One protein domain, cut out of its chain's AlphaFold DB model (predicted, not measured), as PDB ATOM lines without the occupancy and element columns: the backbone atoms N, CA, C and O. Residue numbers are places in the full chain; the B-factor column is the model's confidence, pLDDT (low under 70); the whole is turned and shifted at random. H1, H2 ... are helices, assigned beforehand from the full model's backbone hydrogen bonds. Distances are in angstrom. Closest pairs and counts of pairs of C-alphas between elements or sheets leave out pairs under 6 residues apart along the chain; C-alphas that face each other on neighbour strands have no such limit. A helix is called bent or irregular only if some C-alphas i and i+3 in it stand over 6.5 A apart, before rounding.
ATOM      1  N   ARG A  44      86.805  68.595-105.292       73.94
ATOM      2  CA  ARG A  44      88.127  68.222-105.819       73.94
ATOM      3  C   ARG A  44      89.223  68.415-104.780       73.94
ATOM      4  O   ARG A  44      90.220  67.704-104.809       73.94
ATOM      5  N   ASN A  45      89.020  69.351-103.852       79.06
ATOM      6  CA  ASN A  45      89.983  69.723-102.819       79.06
ATOM      7  C   ASN A  45      89.330  69.834-101.434       79.06
ATOM      8  O   ASN A  45      88.135  70.101-101.299       79.06
ATOM      9  N   VAL A  46      90.150  69.726-100.385       79.38
ATOM     10  CA  VAL A  46      89.716  69.856 -98.982       79.38
ATOM     11  C   VAL A  46      89.009  71.197 -98.721       79.38
ATOM     12  O   VAL A  46      88.001  71.235 -98.022       79.38
ATOM     13  N   HIS A  47      89.471  72.290 -99.340       80.38
ATOM     14  CA  HIS A  47      88.844  73.614 -99.227       80.38
ATOM     15  C   HIS A  47      87.418  73.670 -99.800       80.38
ATOM     16  O   HIS A  47      86.549  74.303 -99.206       80.38
ATOM     17  N   GLU A  48      87.150  72.976-100.909       81.31
ATOM     18  CA  GLU A  48      85.807  72.909-101.506       81.31
ATOM     19  C   GLU A  48      84.850  72.099-100.625       81.31
ATOM     20  O   GLU A  48      83.689  72.471-100.475       81.31
ATOM     21  N   LYS A  49      85.354  71.051 -99.961       81.12
ATOM     22  CA  LYS A  49      84.597  70.282 -98.963       81.12
ATOM     23  C   LYS A  49      84.217  71.131 -97.747       81.12
ATOM     24  O   LYS A  49      83.074  71.077 -97.297       81.12
ATOM     25  N   TYR A  50      85.135  71.958 -97.243       81.81
ATOM     26  CA  TYR A  50      84.815  72.924 -96.186       81.81
ATOM     27  C   TYR A  50      83.777  73.958 -96.648       81.81
ATOM     28  O   TYR A  50      82.839  74.243 -95.906       81.81
ATOM     29  N   GLY A  51      83.893  74.471 -97.878       83.69
ATOM     30  CA  GLY A  51      82.920  75.398 -98.465       83.69
ATOM     31  C   GLY A  51      81.514  74.802 -98.597       83.69
ATOM     32  O   GLY A  51      80.539  75.445 -98.205       83.69
ATOM     33  N   LEU A  52      81.407  73.555 -99.068       83.19
ATOM     34  CA  LEU A  52      80.142  72.823 -99.156       83.19
ATOM     35  C   LEU A  52      79.503  72.629 -97.774       83.19
ATOM     36  O   LEU A  52      78.313  72.882 -97.609       83.19
ATOM     37  N   ASN A  53      80.289  72.251 -96.763       82.00
ATOM     38  CA  ASN A  53      79.787  72.071 -95.398       82.00
ATOM     39  C   ASN A  53      79.283  73.385 -94.781       82.00
ATOM     40  O   ASN A  53      78.250  73.392 -94.111       82.00
ATOM     41  N   ILE A  54      79.974  74.502 -95.029       83.75
ATOM     42  CA  ILE A  54      79.531  75.837 -94.600       83.75
ATOM     43  C   ILE A  54      78.213  76.207 -95.290       83.75
ATOM     44  O   ILE A  54      77.288  76.679 -94.630       83.75
ATOM     45  N   TYR A  55      78.103  75.961 -96.598       86.06
ATOM     46  CA  TYR A  55      76.886  76.231 -97.361       86.06
ATOM     47  C   TYR A  55      75.698  75.391 -96.871       86.06
ATOM     48  O   TYR A  55      74.634  75.942 -96.588       86.06
ATOM     49  N   LEU A  56      75.883  74.081 -96.686       83.06
ATOM     50  CA  LEU A  56      74.857  73.192 -96.136       83.06
ATOM     51  C   LEU A  56      74.449  73.625 -94.722       83.06
ATOM     52  O   LEU A  56      73.257  73.743 -94.442       83.06
ATOM     53  N   GLY A  57      75.410  73.957 -93.855       83.31
ATOM     54  CA  GLY A  57      75.136  74.484 -92.515       83.31
ATOM     55  C   GLY A  57      74.327  75.785 -92.537       83.31
ATOM     56  O   GLY A  57      73.382  75.941 -91.763       83.31
ATOM     57  N   PHE A  58      74.633  76.689 -93.468       86.62
ATOM     58  CA  PHE A  58      73.879  77.924 -93.670       86.62
ATOM     59  C   PHE A  58      72.433  77.663 -94.129       86.62
ATOM     60  O   PHE A  58      71.509  78.267 -93.582       86.62
ATOM     61  N   ILE A  59      72.202  76.725 -95.056       85.38
ATOM     62  CA  ILE A  59      70.841  76.305 -95.450       85.38
ATOM     63  C   ILE A  59      70.086  75.709 -94.255       85.38
ATOM     64  O   ILE A  59      68.913  76.018 -94.044       85.38
ATOM     65  N   GLY A  60      70.759  74.893 -93.438       84.44
ATOM     66  CA  GLY A  60      70.186  74.339 -92.212       84.44
ATOM     67  C   GLY A  60      69.747  75.428 -91.228       84.44
ATOM     68  O   GLY A  60      68.614  75.408 -90.745       84.44
ATOM     69  N   LEU A  61      70.599  76.427 -90.981       86.75
ATOM     70  CA  LEU A  61      70.263  77.590 -90.149       86.75
ATOM     71  C   LEU A  61      69.110  78.410 -90.735       86.75
ATOM     72  O   LEU A  61      68.249  78.882 -89.992       86.75
ATOM     73  N   PHE A  62      69.056  78.549 -92.058       86.94
ATOM     74  CA  PHE A  62      67.958  79.224 -92.741       86.94
ATOM     75  C   PHE A  62      66.622  78.496 -92.522       86.94
ATOM     76  O   PHE A  62      65.619  79.132 -92.198       86.94
ATOM     77  N   PHE A  63      66.604  77.161 -92.598       86.81
ATOM     78  CA  PHE A  63      65.421  76.352 -92.277       86.81
ATOM     79  C   PHE A  63      64.987  76.499 -90.815       86.81
ATOM     80  O   PHE A  63      63.797  76.670 -90.548       86.81
ATOM     81  N   VAL A  64      65.932  76.520 -89.872       88.75
ATOM     82  CA  VAL A  64      65.639  76.823 -88.459       88.75
ATOM     83  C   VAL A  64      65.024  78.222 -88.319       88.75
ATOM     84  O   VAL A  64      64.029  78.396 -87.616       88.75
ATOM     85  N   GLY A  65      65.556  79.212 -89.041       87.81
ATOM     86  CA  GLY A  65      65.018  80.572 -89.088       87.81
ATOM     87  C   GLY A  65      63.577  80.640 -89.603       87.81
ATOM     88  O   GLY A  65      62.760  81.365 -89.032       87.81
ATOM     89  N   ILE A  66      63.222  79.850 -90.622       85.62
ATOM     90  CA  ILE A  66      61.838  79.740 -91.121       85.62
ATOM     91  C   ILE A  66      60.911  79.194 -90.032       85.62
ATOM     92  O   ILE A  66      59.838  79.755 -89.805       85.62
ATOM     93  N   VAL A  67      61.318  78.135 -89.328       88.12
ATOM     94  CA  VAL A  67      60.507  77.536 -88.256       88.12
ATOM     95  C   VAL A  67      60.279  78.536 -87.120       88.12
ATOM     96  O   VAL A  67      59.138  78.750 -86.710       88.12
ATOM     97  N   ILE A  68      61.341  79.202 -86.654       88.44
ATOM     98  CA  ILE A  68      61.260  80.184 -85.563       88.44
ATOM     99  C   ILE A  68      60.408  81.386 -85.974       88.44
ATOM    100  O   ILE A  68      59.501  81.775 -85.239       88.44
ATOM    101  N   SER A  69      60.666  81.971 -87.146       86.19
ATOM    102  CA  SER A  69      59.923  83.145 -87.622       86.19
ATOM    103  C   SER A  69      58.439  82.839 -87.809       86.19
ATOM    104  O   SER A  69      57.599  83.600 -87.331       86.19
ATOM    105  N   THR A  70      58.103  81.693 -88.406       84.94
ATOM    106  CA  THR A  70      56.710  81.255 -88.570       84.94
ATOM    107  C   THR A  70      56.033  81.058 -87.214       84.94
ATOM    108  O   THR A  70      54.927  81.558 -87.004       84.94
ATOM    109  N   ALA A  71      56.706  80.402 -86.262       84.44
ATOM    110  CA  ALA A  71      56.163  80.183 -84.927       84.44
ATOM    111  C   ALA A  71      55.923  81.493 -84.169       84.44
ATOM    112  O   ALA A  71      54.861  81.675 -83.570       84.44
ATOM    113  N   VAL A  72      56.867  82.435 -84.232       86.44
ATOM    114  CA  VAL A  72      56.739  83.753 -83.600       86.44
ATOM    115  C   VAL A  72      55.596  84.543 -84.235       86.44
ATOM    116  O   VAL A  72      54.701  84.989 -83.518       86.44
ATOM    117  N   ILE A  73      55.574  84.677 -85.563       85.75
ATOM    118  CA  ILE A  73      54.564  85.473 -86.275       85.75
ATOM    119  C   ILE A  73      53.161  84.906 -86.030       85.75
ATOM    120  O   ILE A  73      52.265  85.644 -85.620       85.75
ATOM    121  N   TYR A  74      52.958  83.598 -86.193       83.94
ATOM    122  CA  TYR A  74      51.634  82.991 -86.018       83.94
ATOM    123  C   TYR A  74      51.170  82.976 -84.560       83.94
ATOM    124  O   TYR A  74      49.979  83.169 -84.301       83.94
ATOM    125  N   THR A  75      52.089  82.858 -83.598       79.19
ATOM    126  CA  THR A  75      51.758  83.018 -82.174       79.19
ATOM    127  C   THR A  75      51.370  84.462 -81.851       79.19
ATOM    128  O   THR A  75      50.401  84.683 -81.124       79.19
ATOM    129  N   LEU A  76      52.068  85.460 -82.402       79.44
ATOM    130  CA  LEU A  76      51.746  86.878 -82.204       79.44
ATOM    131  C   LEU A  76      50.401  87.257 -82.835       79.44
ATOM    132  O   LEU A  76      49.605  87.937 -82.183       79.44
ATOM    133  N   ILE A  77      50.118  86.782 -84.052       78.38
ATOM    134  CA  ILE A  77      48.827  86.971 -84.734       78.38
ATOM    135  C   ILE A  77      47.708  86.314 -83.924       78.38
ATOM    136  O   ILE A  77      46.718  86.967 -83.587       78.38
ATOM    137  N   GLY A  78      47.894  85.053 -83.525       72.19
ATOM    138  CA  GLY A  78      46.942  84.339 -82.679       72.19
ATOM    139  C   GLY A  78      46.679  85.074 -81.361       72.19
ATOM    140  O   GLY A  78      45.523  85.275 -80.983       72.19
ATOM    141  N   ARG A  79      47.735  85.549 -80.688       71.19
ATOM    142  CA  ARG A  79      47.633  86.296 -79.427       71.19
ATOM    143  C   ARG A  79      46.935  87.642 -79.613       71.19
ATOM    144  O   ARG A  79      46.085  87.967 -78.797       71.19
ATOM    145  N   SER A 184      56.518  73.193 -87.968       87.38
ATOM    146  CA  SER A 184      57.648  72.781 -87.128       87.38
ATOM    147  C   SER A 184      58.002  71.306 -87.345       87.38
ATOM    148  O   SER A 184      59.163  70.987 -87.577       87.38
ATOM    149  N   ILE A 185      57.010  70.410 -87.354       89.62
ATOM    150  CA  ILE A 185      57.221  68.964 -87.549       89.62
ATOM    151  C   ILE A 185      57.775  68.663 -88.948       89.62
ATOM    152  O   ILE A 185      58.724  67.893 -89.092       89.62
ATOM    153  N   SER A 186      57.221  69.302 -89.980       90.25
ATOM    154  CA  SER A 186      57.610  69.104 -91.379       90.25
ATOM    155  C   SER A 186      59.068  69.468 -91.676       90.25
ATOM    156  O   SER A 186      59.645  68.902 -92.606       90.25
ATOM    157  N   PHE A 187      59.669  70.373 -90.899       89.81
ATOM    158  CA  PHE A 187      61.053  70.827 -91.072       89.81
ATOM    159  C   PHE A 187      62.080  70.071 -90.214       89.81
ATOM    160  O   PHE A 187      63.273  70.171 -90.494       89.81
ATOM    161  N   ILE A 188      61.660  69.263 -89.233       88.88
ATOM    162  CA  ILE A 188      62.591  68.485 -88.395       88.88
ATOM    163  C   ILE A 188      63.368  67.464 -89.236       88.88
ATOM    164  O   ILE A 188      64.597  67.439 -89.196       88.88
ATOM    165  N   SER A 189      62.676  66.648 -90.036       88.88
ATOM    166  CA  SER A 189      63.315  65.575 -90.813       88.88
ATOM    167  C   SER A 189      64.329  66.080 -91.857       88.88
ATOM    168  O   SER A 189      65.433  65.535 -91.902       88.88
ATOM    169  N   PRO A 190      64.048  67.135 -92.650       88.25
ATOM    170  CA  PRO A 190      65.008  67.697 -93.598       88.25
ATOM    171  C   PRO A 190      66.237  68.295 -92.911       88.25
ATOM    172  O   PRO A 190      67.347  68.103 -93.400       88.25
ATOM    173  N   ILE A 191      66.057  68.983 -91.775       87.75
ATOM    174  CA  ILE A 191      67.168  69.557 -90.998       87.75
ATOM    175  C   ILE A 191      68.067  68.440 -90.458       87.75
ATOM    176  O   ILE A 191      69.284  68.522 -90.593       87.75
ATOM    177  N   LEU A 192      67.485  67.374 -89.901       86.88
ATOM    178  CA  LEU A 192      68.247  66.227 -89.400       86.88
ATOM    179  C   LEU A 192      69.034  65.529 -90.513       86.88
ATOM    180  O   LEU A 192      70.215  65.250 -90.333       86.88
ATOM    181  N   ILE A 193      68.412  65.290 -91.670       85.56
ATOM    182  CA  ILE A 193      69.084  64.678 -92.825       85.56
ATOM    183  C   ILE A 193      70.246  65.557 -93.305       85.56
ATOM    184  O   ILE A 193      71.332  65.046 -93.557       85.56
ATOM    185  N   LEU A 194      70.044  66.873 -93.370       83.06
ATOM    186  CA  LEU A 194      71.069  67.824 -93.793       83.06
ATOM    187  C   LEU A 194      72.242  67.902 -92.797       83.06
ATOM    188  O   LEU A 194      73.392  67.985 -93.219       83.06
ATOM    189  N   ILE A 195      71.978  67.801 -91.489       82.44
ATOM    190  CA  ILE A 195      73.025  67.708 -90.455       82.44
ATOM    191  C   ILE A 195      73.811  66.396 -90.583       82.44
ATOM    192  O   ILE A 195      75.036  66.407 -90.487       82.44
ATOM    193  N   LEU A 196      73.132  65.269 -90.819       81.94
ATOM    194  CA  LEU A 196      73.777  63.963 -90.995       81.94
ATOM    195  C   LEU A 196      74.637  63.898 -92.269       81.94
ATOM    196  O   LEU A 196      75.701  63.280 -92.250       81.94
ATOM    197  N   GLU A 197      74.200  64.553 -93.348       78.12
ATOM    198  CA  GLU A 197      74.946  64.695 -94.607       78.12
ATOM    199  C   GLU A 197      76.178  65.596 -94.413       78.12
ATOM    200  O   GLU A 197      77.289  65.216 -94.780       78.12
ATOM    201  N   ALA A 198      76.023  66.736 -93.728       76.25
ATOM    202  CA  ALA A 198      77.136  67.629 -93.396       76.25
ATOM    203  C   ALA A 198      78.169  66.978 -92.453       76.25
ATOM    204  O   ALA A 198      79.366  67.258 -92.548       76.25
ATOM    205  N   ALA A 199      77.724  66.086 -91.562       77.12
ATOM    206  CA  ALA A 199      78.589  65.288 -90.692       77.12
ATOM    207  C   ALA A 199      79.242  64.090 -91.410       77.12
ATOM    208  O   ALA A 199      80.082  63.413 -90.817       77.12
ATOM    209  N   GLY A 200      78.873  63.812 -92.668       71.00
ATOM    210  CA  GLY A 200      79.379  62.675 -93.441       71.00
ATOM    211  C   GLY A 200      78.919  61.308 -92.925       71.00
ATOM    212  O   GLY A 200      79.557  60.305 -93.225       71.00
ATOM    213  N   ILE A 201      77.847  61.263 -92.125       71.06
ATOM    214  CA  ILE A 201      77.302  60.034 -91.519       71.06
ATOM    215  C   ILE A 201      76.359  59.320 -92.495       71.06
ATOM    216  O   ILE A 201      76.285  58.093 -92.502       71.06
ATOM    217  N   VAL A 202      75.626  60.082 -93.314       68.75
ATOM    218  CA  VAL A 202      74.681  59.553 -94.304       68.75
ATOM    219  C   VAL A 202      74.991  60.144 -95.672       68.75
ATOM    220  O   VAL A 202      74.818  61.341 -95.887       68.75
ATOM    221  N   THR A 203      75.365  59.285 -96.620       68.44
ATOM    222  CA  THR A 203      75.508  59.648 -98.032       68.44
ATOM    223  C   THR A 203      74.282  59.147 -98.785       68.44
ATOM    224  O   THR A 203      74.144  57.954 -99.051       68.44
ATOM    225  N   ILE A 204      73.360  60.048 -99.139       64.75
ATOM    226  CA  ILE A 204      72.084  59.678 -99.788       64.75
ATOM    227  C   ILE A 204      72.309  58.924-101.109       64.75
ATOM    228  O   ILE A 204      71.510  58.068-101.481       64.75
ATOM    229  N   ASN A 205      73.429  59.193-101.778       62.53
ATOM    230  CA  ASN A 205      73.811  58.552-103.032       62.53
ATOM    231  C   ASN A 205      74.316  57.108-102.862       62.53
ATOM    232  O   ASN A 205      74.359  56.373-103.842       62.53
ATOM    233  N   GLU A 206      74.676  56.669-101.655       65.69
ATOM    234  CA  GLU A 206      75.146  55.296-101.404       65.69
ATOM    235  C   GLU A 206      74.008  54.338-101.016       65.69
ATOM    236  O   GLU A 206      74.191  53.120-100.975       65.69
ATOM    237  N   LEU A 207      72.805  54.867-100.767       68.44
ATOM    238  CA  LEU A 207      71.615  54.061-100.513       68.44
ATOM    239  C   LEU A 207      71.176  53.327-101.786       68.44
ATOM    240  O   LEU A 207      70.998  53.931-102.843       68.44
ATOM    241  N   GLN A 208      70.947  52.014-101.673       69.81
ATOM    242  CA  GLN A 208      70.432  51.226-102.790       69.81
ATOM    243  C   GLN A 208      69.040  51.718-103.227       69.81
ATOM    244  O   GLN A 208      68.195  51.992-102.362       69.81
ATOM    245  N   PRO A 209      68.758  51.787-104.544       66.38
ATOM    246  CA  PRO A 209      67.434  52.129-105.047       66.38
ATOM    247  C   PRO A 209      66.408  51.110-104.538       66.38
ATOM    248  O   PRO A 209      66.430  49.939-104.907       66.38
ATOM    249  N   GLY A 210      65.521  51.543-103.648       73.50
ATOM    250  CA  GLY A 210      64.569  50.667-102.974       73.50
ATOM    251  C   GLY A 210      63.621  51.445-102.069       73.50
ATOM    252  O   GLY A 210      63.557  52.677-102.115       73.50
ATOM    253  N   PHE A 211      62.871  50.737-101.225       74.69
ATOM    254  CA  PHE A 211      61.896  51.363-100.326       74.69
ATOM    255  C   PHE A 211      62.550  52.398 -99.390       74.69
ATOM    256  O   PHE A 211      62.077  53.527 -99.297       74.69
ATOM    257  N   GLY A 212      63.695  52.064 -98.782       77.75
ATOM    258  CA  GLY A 212      64.420  52.965 -97.876       77.75
ATOM    259  C   GLY A 212      64.892  54.269 -98.534       77.75
ATOM    260  O   GLY A 212      64.735  55.337 -97.949       77.75
ATOM    261  N   PHE A 213      65.383  54.209 -99.776       80.44
ATOM    262  CA  PHE A 213      65.792  55.397-100.535       80.44
ATOM    263  C   PHE A 213      64.619  56.362-100.768       80.44
ATOM    264  O   PHE A 213      64.739  57.564-100.535       80.44
ATOM    265  N   ASN A 214      63.450  55.834-101.142       81.50
ATOM    266  CA  ASN A 214      62.245  56.644-101.331       81.50
ATOM    267  C   ASN A 214      61.759  57.288-100.023       81.50
ATOM    268  O   ASN A 214      61.327  58.440-100.034       81.50
ATOM    269  N   ILE A 215      61.878  56.585 -98.892       84.25
ATOM    270  CA  ILE A 215      61.552  57.137 -97.569       84.25
ATOM    271  C   ILE A 215      62.483  58.299 -97.211       84.25
ATOM    272  O   ILE A 215      62.007  59.346 -96.778       84.25
ATOM    273  N   VAL A 216      63.791  58.167 -97.444       82.88
ATOM    274  CA  VAL A 216      64.756  59.251 -97.194       82.88
ATOM    275  C   VAL A 216      64.469  60.465 -98.085       82.88
ATOM    276  O   VAL A 216      64.477  61.595 -97.597       82.88
ATOM    277  N   LEU A 217      64.134  60.260 -99.363       83.56
ATOM    278  CA  LEU A 217      63.739  61.352-100.261       83.56
ATOM    279  C   LEU A 217      62.449  62.051 -99.814       83.56
ATOM    280  O   LEU A 217      62.357  63.278 -99.897       83.56
ATOM    281  N   LEU A 218      61.466  61.292 -99.326       85.56
ATOM    282  CA  LEU A 218      60.225  61.840 -98.785       85.56
ATOM    283  C   LEU A 218      60.492  62.671 -97.524       85.56
ATOM    284  O   LEU A 218      60.015  63.800 -97.425       85.56
ATOM    285  N   LEU A 219      61.295  62.148 -96.594       88.12
ATOM    286  CA  LEU A 219      61.691  62.848 -95.370       88.12
ATOM    287  C   LEU A 219      62.531  64.096 -95.663       88.12
ATOM    288  O   LEU A 219      62.386  65.097 -94.971       88.12
ATOM    289  N   ARG A 220      63.351  64.085 -96.719       86.19
ATOM    290  CA  ARG A 220      64.099  65.266 -97.180       86.19
ATOM    291  C   ARG A 220      63.174  66.355 -97.726       86.19
ATOM    292  O   ARG A 220      63.480  67.538 -97.613       86.19
ATOM    293  N   ARG A 221      62.042  65.967 -98.316       88.75
ATOM    294  CA  ARG A 221      61.048  66.869 -98.919       88.75
ATOM    295  C   ARG A 221      59.851  67.148 -98.013       88.75
ATOM    296  O   ARG A 221      58.917  67.818 -98.447       88.75
ATOM    297  N   SER A 222      59.862  66.690 -96.760       89.31
ATOM    298  CA  SER A 222      58.701  66.835 -95.875       89.31
ATOM    299  C   SER A 222      58.368  68.291 -95.548       89.31
ATOM    300  O   SER A 222      57.224  68.582 -95.207       89.31
ATOM    301  N   TYR A 223      59.312  69.221 -95.721       86.38
ATOM    302  CA  TYR A 223      59.047  70.657 -95.617       86.38
ATOM    303  C   TYR A 223      57.973  71.126 -96.616       86.38
ATOM    304  O   TYR A 223      57.252  72.072 -96.332       86.38
ATOM    305  N   LEU A 224      57.782  70.437 -97.750       86.25
ATOM    306  CA  LEU A 224      56.738  70.776 -98.722       86.25
ATOM    307  C   LEU A 224      55.322  70.654 -98.142       86.25
ATOM    308  O   LEU A 224      54.431  71.395 -98.559       86.25
ATOM    309  N   PHE A 225      55.123  69.785 -97.144       84.81
ATOM    310  CA  PHE A 225      53.826  69.634 -96.487       84.81
ATOM    311  C   PHE A 225      53.360  70.929 -95.810       84.81
ATOM    312  O   PHE A 225      52.158  71.186 -95.774       84.81
ATOM    313  N   SER A 226      54.272  71.790 -95.338       84.06
ATOM    314  CA  SER A 226      53.886  73.073 -94.735       84.06
ATOM    315  C   SER A 226      53.276  74.039 -95.753       84.06
ATOM    316  O   SER A 226      52.449  74.872 -95.391       84.06
ATOM    317  N   TYR A 227      53.648  73.931 -97.033       81.38
ATOM    318  CA  TYR A 227      53.092  74.769 -98.098       81.38
ATOM    319  C   TYR A 227      51.744  74.246 -98.599       81.38
ATOM    320  O   TYR A 227      50.894  75.030 -99.017       81.38
ATOM    321  N   THR A 228      51.516  72.934 -98.515       81.69
ATOM    322  CA  THR A 228      50.286  72.298 -99.003       81.69
ATOM    323  C   THR A 228      49.205  72.150 -97.938       81.69
ATOM    324  O   THR A 228      48.053  71.926 -98.294       81.69
ATOM    325  N   ILE A 229      49.531  72.256 -96.643       82.88
ATOM    326  CA  ILE A 229      48.553  72.041 -95.564       82.88
ATOM    327  C   ILE A 229      47.582  73.217 -95.391       82.88
ATOM    328  O   ILE A 229      46.460  73.021 -94.925       82.88
ATOM    329  N   ASN A 230      47.969  74.429 -95.799       80.19
ATOM    330  CA  ASN A 230      47.195  75.650 -95.550       80.19
ATOM    331  C   ASN A 230      45.729  75.562 -96.036       80.19
ATOM    332  O   ASN A 230      44.839  75.805 -95.220       80.19
ATOM    333  N   PRO A 231      45.418  75.122 -97.276       80.38
ATOM    334  CA  PRO A 231      44.035  74.904 -97.719       80.38
ATOM    335  C   PRO A 231      43.235  73.927 -96.843       80.38
ATOM    336  O   PRO A 231      42.051  74.147 -96.597       80.38
ATOM    337  N   PHE A 232      43.860  72.868 -96.322       82.88
ATOM    338  CA  PHE A 232      43.197  71.910 -95.429       82.88
ATOM    339  C   PHE A 232      42.922  72.519 -94.053       82.88
ATOM    340  O   PHE A 232      41.847  72.315 -93.489       82.88
ATOM    341  N   MET A 233      43.853  73.325 -93.536       83.12
ATOM    342  CA  MET A 233      43.680  74.058 -92.279       83.12
ATOM    343  C   MET A 233      42.546  75.077 -92.380       83.12
ATOM    344  O   MET A 233      41.689  75.126 -91.495       83.12
ATOM    345  N   PHE A 234      42.454  75.805 -93.495       79.81
ATOM    346  CA  PHE A 234      41.297  76.652 -93.782       79.81
ATOM    347  C   PHE A 234      40.019  75.817 -93.958       79.81
ATOM    348  O   PHE A 234      38.971  76.176 -93.433       79.81
ATOM    349  N   GLY A 235      40.084  74.635 -94.572       77.12
ATOM    350  CA  GLY A 235      38.954  73.700 -94.636       77.12
ATOM    351  C   GLY A 235      38.448  73.231 -93.262       77.12
ATOM    352  O   GLY A 235      37.244  73.086 -93.047       77.12
ATOM    353  N   LEU A 236      39.319  73.022 -92.279       77.88
ATOM    354  CA  LEU A 236      38.922  72.580 -90.936       77.88
ATOM    355  C   LEU A 236      38.438  73.750 -90.064       77.88
ATOM    356  O   LEU A 236      37.376  73.682 -89.425       77.88
ATOM    357  N   PHE A 237      39.165  74.863 -90.077       75.44
ATOM    358  CA  PHE A 237      38.978  75.963 -89.132       75.44
ATOM    359  C   PHE A 237      38.286  77.201 -89.718       75.44
ATOM    360  O   PHE A 237      37.746  77.991 -88.948       75.44
TER     361      PHE A 237
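This is residues 44 to 79 and 184 to 237 of the 592 residues of the protein "Protein XRP2" of Crassostrea gigas (UniProt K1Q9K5). A long straight helix, H1, has a shorter helix, H2, side by side with it and running back along it; H3 packs steeply on H2 on the side away from H1, making a flat, three-deep arrangement. Past H3 come the short H4, near the first residues of H2, and then H5; residues 228 to 237, of which 230 to 237 belong to H5, stick out toward the same end as the free residues 72 to 79 of H1. The printed part has 90 residues, with five named helices in the order H1 to H5 and no named strand: all helix. It is loose, with a radius of gyration of the C-alphas of 16.3 A, and spans 51 by 32 by 15 A.

H1, residues 46 to 79, touches H2, residues 184 to 198, at a shallow tilt of 11 degrees, opposite ways; their closest C-alphas are Asn 53 and Ala 198, 5.5 A apart. H2 is the hub, touching three helices. With residues 189 to 193 alone it touches H3, residues 211 to 220, at a steep tilt of 69.9 degrees, only just short of about perpendicular; the closest C-alphas are Pro 190 and Arg 220, 4.4 A. With residue 186 alone it only just touches H4, residues 224 to 228, with 3 pairs of C-alphas within 8 A, the closest Ser 186 and Phe 225 at 6.4 A. H4 and H5, residues 230 to 237, meet only through their link. H1 is apart from H3, H4 and H5. Every O i to N i+4 pair is within hydrogen-bond range in H1, H3, H4 and H5, and 9 of 11 in H2.

H1 runs 49.2 A from C-alpha 46 at (89.716, 69.856, -98.982). H2 measures 21.1 A and is only just irregular, C-alphas 186 and 189 being 6.7 A apart. H3 measures 14.4 A, and H5 ends at C-alpha 237 at (38.978, 75.963, -89.132).

The C-alphas of Asn 45 and Phe 237 are farthest apart, at 53.2 A. Residues 80 to 183 are not printed; C-alphas 79 and 184 are 18.5 A apart across the cut. The link from H2 to H3 is long, 12 residues; those from H3 to H4 and H4 to H5 are tight. The mean pLDDT of the printed part is 81.4, and residues 202 to 209 are under 70.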